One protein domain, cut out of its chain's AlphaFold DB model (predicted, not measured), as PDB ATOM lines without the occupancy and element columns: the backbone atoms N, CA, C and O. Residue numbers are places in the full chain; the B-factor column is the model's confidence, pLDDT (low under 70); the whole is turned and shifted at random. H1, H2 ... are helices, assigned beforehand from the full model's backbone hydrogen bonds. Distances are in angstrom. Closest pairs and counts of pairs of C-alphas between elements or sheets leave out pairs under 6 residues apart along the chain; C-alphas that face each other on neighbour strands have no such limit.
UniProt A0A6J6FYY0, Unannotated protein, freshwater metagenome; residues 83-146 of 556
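This is residues 83 to 146 of the 556 residues of the protein "Unannotated protein" of freshwater metagenome (UniProt A0A6J6FYY0). Two long helices, H1 and then H2, meet near their ends at a tight link and spread apart as a wide, flat V. Most of each arm sticks out alone: residues 83 to 111 of H1 and residues 126 to 146 of H2 stand free. The printed part has 64 residues with two named helices and no named strand; the class is all helix. It is extended, with a radius of gyration of the C-alphas of 20.4 A and spans of 56 by 40 by 10 A.

H1, residues 83 to 115, and H2, residues 119 to 146, are close but not clearly touching, with 2 pairs of C-alphas within 8 A. Their closest C-alphas, those of Asn 115 and Ala 121, are 6.5 A apart. Their lines are about perpendicular, only just, at 72 degrees. The centres are 31.0 A apart. In H1 and H2 every O i to N i+4 pair is within hydrogen-bond range.

H1 begins at C-alpha 83 (-60.633, 30.066, -30.681) and measures 47.3 A from first to last C-alpha. H2 measures 40.6 A and ends at C-alpha 146 (-17.097, 31.688, 0.382).

The two C-alphas farthest apart, those of Met 85 and Val 145, are 56.6 A apart. The printed part has no cut. No printed residue is under 70 in pLDDT.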
ATOM      1  N   ARG A  83     -61.896  29.894 -31.415       82.31
ATOM      2  CA  ARG A  83     -60.633  30.066 -30.681       82.31
ATOM      3  C   ARG A  83     -60.806  29.894 -29.169       82.31
ATOM      4  O   ARG A  83     -59.932  29.330 -28.519       82.31
ATOM      5  N   ARG A  84     -61.933  30.349 -28.604       83.56
ATOM      6  CA  ARG A  84     -62.272  30.108 -27.189       83.56
ATOM      7  C   ARG A  84     -62.553  28.632 -26.930       83.56
ATOM      8  O   ARG A  84     -62.008  28.086 -25.983       83.56
ATOM      9  N   MET A  85     -63.306  27.981 -27.815       88.94
ATOM     10  CA  MET A  85     -63.612  26.555 -27.707       88.94
ATOM     11  C   MET A  85     -62.347  25.684 -27.744       88.94
ATOM     12  O   MET A  85     -62.235  24.731 -26.978       88.94
ATOM     13  N   GLN A  86     -61.368  26.027 -28.587       89.62
ATOM     14  CA  GLN A  86     -60.076  25.334 -28.627       89.62
ATOM     15  C   GLN A  86     -59.252  25.543 -27.349       89.62
ATOM     16  O   GLN A  86     -58.643  24.595 -26.864       89.62
ATOM     17  N   LEU A  87     -59.249  26.756 -26.786       90.00
ATOM     18  CA  LEU A  87     -58.555  27.045 -25.527       90.00
ATOM     19  C   LEU A  87     -59.200  26.341 -24.331       90.00
ATOM     20  O   LEU A  87     -58.480  25.811 -23.491       90.00
ATOM     21  N   ASP A  88     -60.533  26.310 -24.259       92.25
ATOM     22  CA  ASP A  88     -61.250  25.576 -23.214       92.25
ATOM     23  C   ASP A  88     -60.981  24.069 -23.329       92.25
ATOM     24  O   ASP A  88     -60.632  23.442 -22.334       92.25
ATOM     25  N   LYS A  89     -61.003  23.507 -24.547       94.44
ATOM     26  CA  LYS A  89     -60.644  22.102 -24.780       94.44
ATOM     27  C   LYS A  89     -59.200  21.787 -24.363       94.44
ATOM     28  O   LYS A  89     -58.982  20.809 -23.659       94.44
ATOM     29  N   ALA A  90     -58.230  22.620 -24.744       90.69
ATOM     30  CA  ALA A  90     -56.828  22.433 -24.359       90.69
ATOM     31  C   ALA A  90     -56.619  22.563 -22.841       90.69
ATOM     32  O   ALA A  90     -55.797  21.857 -22.259       90.69
ATOM     33  N   ARG A  91     -57.376  23.447 -22.177       92.94
ATOM     34  CA  ARG A  91     -57.370  23.576 -20.717       92.94
ATOM     35  C   ARG A  91     -57.925  22.318 -20.049       92.94
ATOM     36  O   ARG A  91     -57.337  21.845 -19.084       92.94
ATOM     37  N   ASP A  92     -59.030  21.784 -20.555       94.00
ATOM     38  CA  ASP A  92     -59.657  20.583 -20.004       94.00
ATOM     39  C   ASP A  92     -58.770  19.342 -20.221       94.00
ATOM     40  O   ASP A  92     -58.623  18.528 -19.310       94.00
ATOM     41  N   GLU A  93     -58.098  19.238 -21.372       93.38
ATOM     42  CA  GLU A  93     -57.075  18.216 -21.642       93.38
ATOM     43  C   GLU A  93     -55.877  18.345 -20.687       93.38
ATOM     44  O   GLU A  93     -55.464  17.349 -20.093       93.38
ATOM     45  N   ALA A  94     -55.375  19.562 -20.450       90.50
ATOM     46  CA  ALA A  94     -54.298  19.801 -19.488       90.50
ATOM     47  C   ALA A  94     -54.714  19.457 -18.044       90.50
ATOM     48  O   ALA A  94     -53.921  18.891 -17.294       90.50
ATOM     49  N   TYR A  95     -55.955  19.749 -17.637       93.69
ATOM     50  CA  TYR A  95     -56.467  19.342 -16.322       93.69
ATOM     51  C   TYR A  95     -56.616  17.822 -16.199       93.69
ATOM     52  O   TYR A  95     -56.289  17.253 -15.154       93.69
ATOM     53  N   ALA A  96     -57.074  17.149 -17.255       92.75
ATOM     54  CA  ALA A  96     -57.133  15.692 -17.291       92.75
ATOM     55  C   ALA A  96     -55.728  15.075 -17.174       92.75
ATOM     56  O   ALA A  96     -55.535  14.140 -16.401       92.75
ATOM     57  N   GLU A  97     -54.734  15.635 -17.864       92.69
ATOM     58  CA  GLU A  97     -53.342  15.191 -17.773       92.69
ATOM     59  C   GLU A  97     -52.750  15.415 -16.374       92.69
ATOM     60  O   GLU A  97     -52.195  14.488 -15.788       92.69
ATOM     61  N   VAL A  98     -52.930  16.605 -15.788       93.69
ATOM     62  CA  VAL A  98     -52.456  16.903 -14.423       93.69
ATOM     63  C   VAL A  98     -53.098  15.964 -13.402       93.69
ATOM     64  O   VAL A  98     -52.386  15.375 -12.595       93.69
ATOM     65  N   SER A  99     -54.415  15.754 -13.465       92.19
ATOM     66  CA  SER A  99     -55.099  14.833 -12.545       92.19
ATOM     67  C   SER A  99     -54.667  13.371 -12.735       92.19
ATOM     68  O   SER A  99     -54.551  12.626 -11.761       92.19
ATOM     69  N   ALA A 100     -54.368  12.941 -13.966       90.31
ATOM     70  CA  ALA A 100     -53.795  11.622 -14.224       90.31
ATOM     71  C   ALA A 100     -52.389  11.482 -13.614       90.31
ATOM     72  O   ALA A 100     -52.085  10.449 -13.012       90.31
ATOM     73  N   LEU A 101     -51.555  12.521 -13.715       91.69
ATOM     74  CA  LEU A 101     -50.220  12.560 -13.114       91.69
ATOM     75  C   LEU A 101     -50.272  12.578 -11.581       91.69
ATOM     76  O   LEU A 101     -49.506  11.854 -10.950       91.69
ATOM     77  N   GLU A 102     -51.189  13.336 -10.980       92.50
ATOM     78  CA  GLU A 102     -51.399  13.357  -9.526       92.50
ATOM     79  C   GLU A 102     -51.842  11.984  -9.005       92.50
ATOM     80  O   GLU A 102     -51.269  11.470  -8.042       92.50
ATOM     81  N   ASN A 103     -52.791  11.335  -9.686       90.62
ATOM     82  CA  ASN A 103     -53.214   9.972  -9.356       90.62
ATOM     83  C   ASN A 103     -52.058   8.972  -9.487       90.62
ATOM     84  O   ASN A 103     -51.896   8.089  -8.644       90.62
ATOM     85  N   LEU A 104     -51.229   9.101 -10.527       86.94
ATOM     86  CA  LEU A 104     -50.040   8.270 -10.700       86.94
ATOM     87  C   LEU A 104     -49.049   8.500  -9.553       86.94
ATOM     88  O   LEU A 104     -48.578   7.532  -8.961       86.94
ATOM     89  N   GLN A 105     -48.779   9.755  -9.192       89.56
ATOM     90  CA  GLN A 105     -47.891  10.105  -8.086       89.56
ATOM     91  C   GLN A 105     -48.393   9.532  -6.756       89.56
ATOM     92  O   GLN A 105     -47.602   8.966  -6.001       89.56
ATOM     93  N   GLN A 106     -49.696   9.623  -6.482       90.38
ATOM     94  CA  GLN A 106     -50.288   9.051  -5.275       90.38
ATOM     95  C   GLN A 106     -50.190   7.520  -5.269       90.38
ATOM     96  O   GLN A 106     -49.748   6.940  -4.278       90.38
ATOM     97  N   ASN A 107     -50.503   6.862  -6.387       87.25
ATOM     98  CA  ASN A 107     -50.365   5.411  -6.522       87.25
ATOM     99  C   ASN A 107     -48.914   4.947  -6.324       87.25
ATOM    100  O   ASN A 107     -48.674   3.927  -5.674       87.25
ATOM    101  N   VAL A 108     -47.942   5.694  -6.858       80.69
ATOM    102  CA  VAL A 108     -46.511   5.426  -6.663       80.69
ATOM    103  C   VAL A 108     -46.120   5.621  -5.202       80.69
ATOM    104  O   VAL A 108     -45.446   4.755  -4.657       80.69
ATOM    105  N   ALA A 109     -46.587   6.683  -4.541       81.50
ATOM    106  CA  ALA A 109     -46.311   6.924  -3.126       81.50
ATOM    107  C   ALA A 109     -46.906   5.828  -2.224       81.50
ATOM    108  O   ALA A 109     -46.241   5.334  -1.315       81.50
ATOM    109  N   GLU A 110     -48.133   5.381  -2.496       86.94
ATOM    110  CA  GLU A 110     -48.765   4.269  -1.777       86.94
ATOM    111  C   GLU A 110     -48.064   2.929  -2.043       86.94
ATOM    112  O   GLU A 110     -47.964   2.076  -1.155       86.94
ATOM    113  N   TRP A 111     -47.589   2.706  -3.269       82.50
ATOM    114  CA  TRP A 111     -46.779   1.540  -3.614       82.50
ATOM    115  C   TRP A 111     -45.416   1.580  -2.915       82.50
ATOM    116  O   TRP A 111     -44.990   0.570  -2.355       82.50
ATOM    117  N   GLU A 112     -44.755   2.736  -2.885       79.06
ATOM    118  CA  GLU A 112     -43.480   2.950  -2.202       79.06
ATOM    119  C   GLU A 112     -43.644   2.740  -0.697       79.06
ATOM    120  O   GLU A 112     -42.897   1.973  -0.098       79.06
ATOM    121  N   GLN A 113     -44.690   3.299  -0.085       81.62
ATOM    122  CA  GLN A 113     -44.980   3.101   1.333       81.62
ATOM    123  C   GLN A 113     -45.195   1.621   1.677       81.62
ATOM    124  O   GLN A 113     -44.661   1.140   2.679       81.62
ATOM    125  N   ARG A 114     -45.919   0.876   0.830       82.31
ATOM    126  CA  ARG A 114     -46.094  -0.579   0.986       82.31
ATOM    127  C   ARG A 114     -44.782  -1.344   0.819       82.31
ATOM    128  O   ARG A 114     -44.548  -2.321   1.530       82.31
ATOM    129  N   ASN A 115     -43.915  -0.894  -0.084       77.31
ATOM    130  CA  ASN A 115     -42.676  -1.583  -0.435       77.31
ATOM    131  C   ASN A 115     -41.425  -1.028   0.252       77.31
ATOM    132  O   ASN A 115     -40.341  -1.567   0.031       77.31
ATOM    133  N   ASN A 116     -41.546  -0.048   1.148       78.50
ATOM    134  CA  ASN A 116     -40.428   0.560   1.878       78.50
ATOM    135  C   ASN A 116     -39.641  -0.441   2.734       78.50
ATOM    136  O   ASN A 116     -38.469  -0.235   3.051       78.50
ATOM    137  N   HIS A 117     -40.259  -1.564   3.100       80.38
ATOM    138  CA  HIS A 117     -39.576  -2.641   3.814       80.38
ATOM    139  C   HIS A 117     -38.782  -3.583   2.901       80.38
ATOM    140  O   HIS A 117     -37.936  -4.330   3.413       80.38
ATOM    141  N   SER A 118     -39.028  -3.541   1.587       80.31
ATOM    142  CA  SER A 118     -38.342  -4.371   0.601       80.31
ATOM    143  C   SER A 118     -36.848  -4.057   0.559       80.31
ATOM    144  O   SER A 118     -36.403  -2.938   0.822       80.31
ATOM    145  N   PHE A 119     -36.054  -5.071   0.223       80.62
ATOM    146  CA  PHE A 119     -34.614  -4.909   0.049       80.62
ATOM    147  C   PHE A 119     -34.289  -3.867  -1.034       80.62
ATOM    148  O   PHE A 119     -33.383  -3.059  -0.846       80.62
ATOM    149  N   LEU A 120     -35.069  -3.845  -2.121       78.38
ATOM    150  CA  LEU A 120     -34.915  -2.895  -3.224       78.38
ATOM    151  C   LEU A 120     -35.102  -1.452  -2.757       78.38
ATOM    152  O   LEU A 120     -34.196  -0.642  -2.934       78.38
ATOM    153  N   ALA A 121     -36.225  -1.159  -2.094       79.44
ATOM    154  CA  ALA A 121     -36.534   0.184  -1.611       79.44
ATOM    155  C   ALA A 121     -35.529   0.668  -0.554       79.44
ATOM    156  O   ALA A 121     -35.081   1.809  -0.583       79.44
ATOM    157  N   LYS A 122     -35.099  -0.213   0.360       86.69
ATOM    158  CA  LYS A 122     -34.048   0.130   1.334       86.69
ATOM    159  C   LYS A 122     -32.727   0.457   0.651       86.69
ATOM    160  O   LYS A 122     -32.053   1.409   1.038       86.69
ATOM    161  N   THR A 123     -32.353  -0.332  -0.350       86.88
ATOM    162  CA  THR A 123     -31.097  -0.149  -1.078       86.88
ATOM    163  C   THR A 123     -31.124   1.147  -1.888       86.88
ATOM    164  O   THR A 123     -30.183   1.935  -1.786       86.88
ATOM    165  N   SER A 124     -32.212   1.428  -2.612       85.00
ATOM    166  CA  SER A 124     -32.368   2.679  -3.365       85.00
ATOM    167  C   SER A 124     -32.403   3.908  -2.449       85.00
ATOM    168  O   SER A 124     -31.733   4.897  -2.740       85.00
ATOM    169  N   ALA A 125     -33.088   3.835  -1.303       87.38
ATOM    170  CA  ALA A 125     -33.119   4.919  -0.322       87.38
ATOM    171  C   ALA A 125     -31.725   5.216   0.258       87.38
ATOM    172  O   ALA A 125     -31.331   6.377   0.378       87.38
ATOM    173  N   VAL A 126     -30.938   4.179   0.573       91.00
ATOM    174  CA  VAL A 126     -29.542   4.342   1.021       91.00
ATOM    175  C   VAL A 126     -28.686   4.973  -0.077       91.00
ATOM    176  O   VAL A 126     -27.902   5.878   0.203       91.00
ATOM    177  N   MET A 127     -28.857   4.554  -1.333       90.75
ATOM    178  CA  MET A 127     -28.148   5.146  -2.469       90.75
ATOM    179  C   MET A 127     -28.459   6.637  -2.620       90.75
ATOM    180  O   MET A 127     -27.542   7.459  -2.652       90.75
ATOM    181  N   GLN A 128     -29.740   7.004  -2.652       89.94
ATOM    182  CA  GLN A 128     -30.167   8.400  -2.750       89.94
ATOM    183  C   GLN A 128     -29.638   9.235  -1.582       89.94
ATOM    184  O   GLN A 128     -29.106  10.323  -1.800       89.94
ATOM    185  N   LYS A 129     -29.695   8.698  -0.357       93.69
ATOM    186  CA  LYS A 129     -29.138   9.348   0.833       93.69
ATOM    187  C   LYS A 129     -27.642   9.630   0.680       93.69
ATOM    188  O   LYS A 129     -27.217  10.743   0.960       93.69
ATOM    189  N   ASN A 130     -26.859   8.661   0.209       93.69
ATOM    190  CA  ASN A 130     -25.414   8.821   0.033       93.69
ATOM    191  C   ASN A 130     -25.064   9.890  -1.022       93.69
ATOM    192  O   ASN A 130     -24.113  10.644  -0.833       93.69
ATOM    193  N   ILE A 131     -25.824   9.980  -2.125       92.81
ATOM    194  CA  ILE A 131     -25.643  11.063  -3.113       92.81
ATOM    195  C   ILE A 131     -26.010  12.413  -2.499       92.81
ATOM    196  O   ILE A 131     -25.234  13.357  -2.616       92.81
ATOM    197  N   ALA A 132     -27.151  12.498  -1.812       93.25
ATOM    198  CA  ALA A 132     -27.587  13.730  -1.164       93.25
ATOM    199  C   ALA A 132     -26.589  14.202  -0.092       93.25
ATOM    200  O   ALA A 132     -26.345  15.398   0.050       93.25
ATOM    201  N   GLU A 133     -25.971  13.270   0.637       94.94
ATOM    202  CA  GLU A 133     -24.899  13.560   1.586       94.94
ATOM    203  C   GLU A 133     -23.649  14.101   0.880       94.94
ATOM    204  O   GLU A 133     -23.114  15.126   1.300       94.94
ATOM    205  N   ALA A 134     -23.222  13.486  -0.229       93.00
ATOM    206  CA  ALA A 134     -22.107  13.988  -1.032       93.00
ATOM    207  C   ALA A 134     -22.379  15.405  -1.582       93.00
ATOM    208  O   ALA A 134     -21.522  16.284  -1.478       93.00
ATOM    209  N   ASP A 135     -23.584  15.659  -2.099       93.19
ATOM    210  CA  ASP A 135     -24.005  16.981  -2.584       93.19
ATOM    211  C   ASP A 135     -24.069  18.012  -1.442       93.19
ATOM    212  O   ASP A 135     -23.646  19.167  -1.593       93.19
ATOM    213  N   GLY A 136     -24.537  17.585  -0.266       94.69
ATOM    214  CA  GLY A 136     -24.543  18.380   0.958       94.69
ATOM    215  C   GLY A 136     -23.134  18.777   1.404       94.69
ATOM    216  O   GLY A 136     -22.898  19.947   1.718       94.69
ATOM    217  N   LEU A 137     -22.178  17.843   1.361       94.38
ATOM    218  CA  LEU A 137     -20.769  18.097   1.674       94.38
ATOM    219  C   LEU A 137     -20.134  19.078   0.684       94.38
ATOM    220  O   LEU A 137     -19.472  20.025   1.108       94.38
ATOM    221  N   LEU A 138     -20.374  18.923  -0.621       93.19
ATOM    222  CA  LEU A 138     -19.887  19.876  -1.628       93.19
ATOM    223  C   LEU A 138     -20.453  21.280  -1.397       93.19
ATOM    224  O   LEU A 138     -19.715  22.264  -1.443       93.19
ATOM    225  N   THR A 139     -21.741  21.375  -1.071       93.88
ATOM    226  CA  THR A 139     -22.388  22.649  -0.734       93.88
ATOM    227  C   THR A 139     -21.774  23.271   0.524       93.88
ATOM    228  O   THR A 139     -21.539  24.479   0.576       93.88
ATOM    229  N   GLN A 140     -21.470  22.460   1.542       93.62
ATOM    230  CA  GLN A 140     -20.796  22.909   2.759       93.62
ATOM    231  C   GLN A 140     -19.371  23.403   2.480       93.62
ATOM    232  O   GLN A 140     -18.961  24.430   3.030       93.62
ATOM    233  N   TYR A 141     -18.618  22.713   1.623       93.31
ATOM    234  CA  TYR A 141     -17.283  23.148   1.221       93.31
ATOM    235  C   TYR A 141     -17.323  24.451   0.430       93.31
ATOM    236  O   TYR A 141     -16.550  25.346   0.758       93.31
ATOM    237  N   ASN A 142     -18.267  24.619  -0.501       91.38
ATOM    238  CA  ASN A 142     -18.462  25.887  -1.212       91.38
ATOM    239  C   ASN A 142     -18.737  27.034  -0.230       91.38
ATOM    240  O   ASN A 142     -18.010  28.021  -0.227       91.38
ATOM    241  N   ARG A 143     -19.665  26.849   0.722       91.88
ATOM    242  CA  ARG A 143     -19.918  27.844   1.784       91.88
ATOM    243  C   ARG A 143     -18.679  28.134   2.631       91.88
ATOM    244  O   ARG A 143     -18.476  29.266   3.066       91.88
ATOM    245  N   THR A 144     -17.855  27.119   2.891       90.81
ATOM    246  CA  THR A 144     -16.599  27.290   3.629       90.81
ATOM    247  C   THR A 144     -15.638  28.163   2.829       90.81
ATOM    248  O   THR A 144     -15.123  29.123   3.391       90.81
ATOM    249  N   VAL A 145     -15.458  27.898   1.530       90.69
ATOM    250  CA  VAL A 145     -14.640  28.730   0.631       90.69
ATOM    251  C   VAL A 145     -15.163  30.164   0.581       90.69
ATOM    252  O   VAL A 145     -14.380  31.086   0.795       90.69
ATOM    253  N   ASP A 146     -16.473  30.358   0.425       89.94
ATOM    254  CA  ASP A 146     -17.097  31.688   0.382       89.94
ATOM    255  C   ASP A 146     -16.914  32.460   1.700       89.94
ATOM    256  O   ASP A 146     -16.756  33.682   1.721       89.94
TER     257      ASP A 146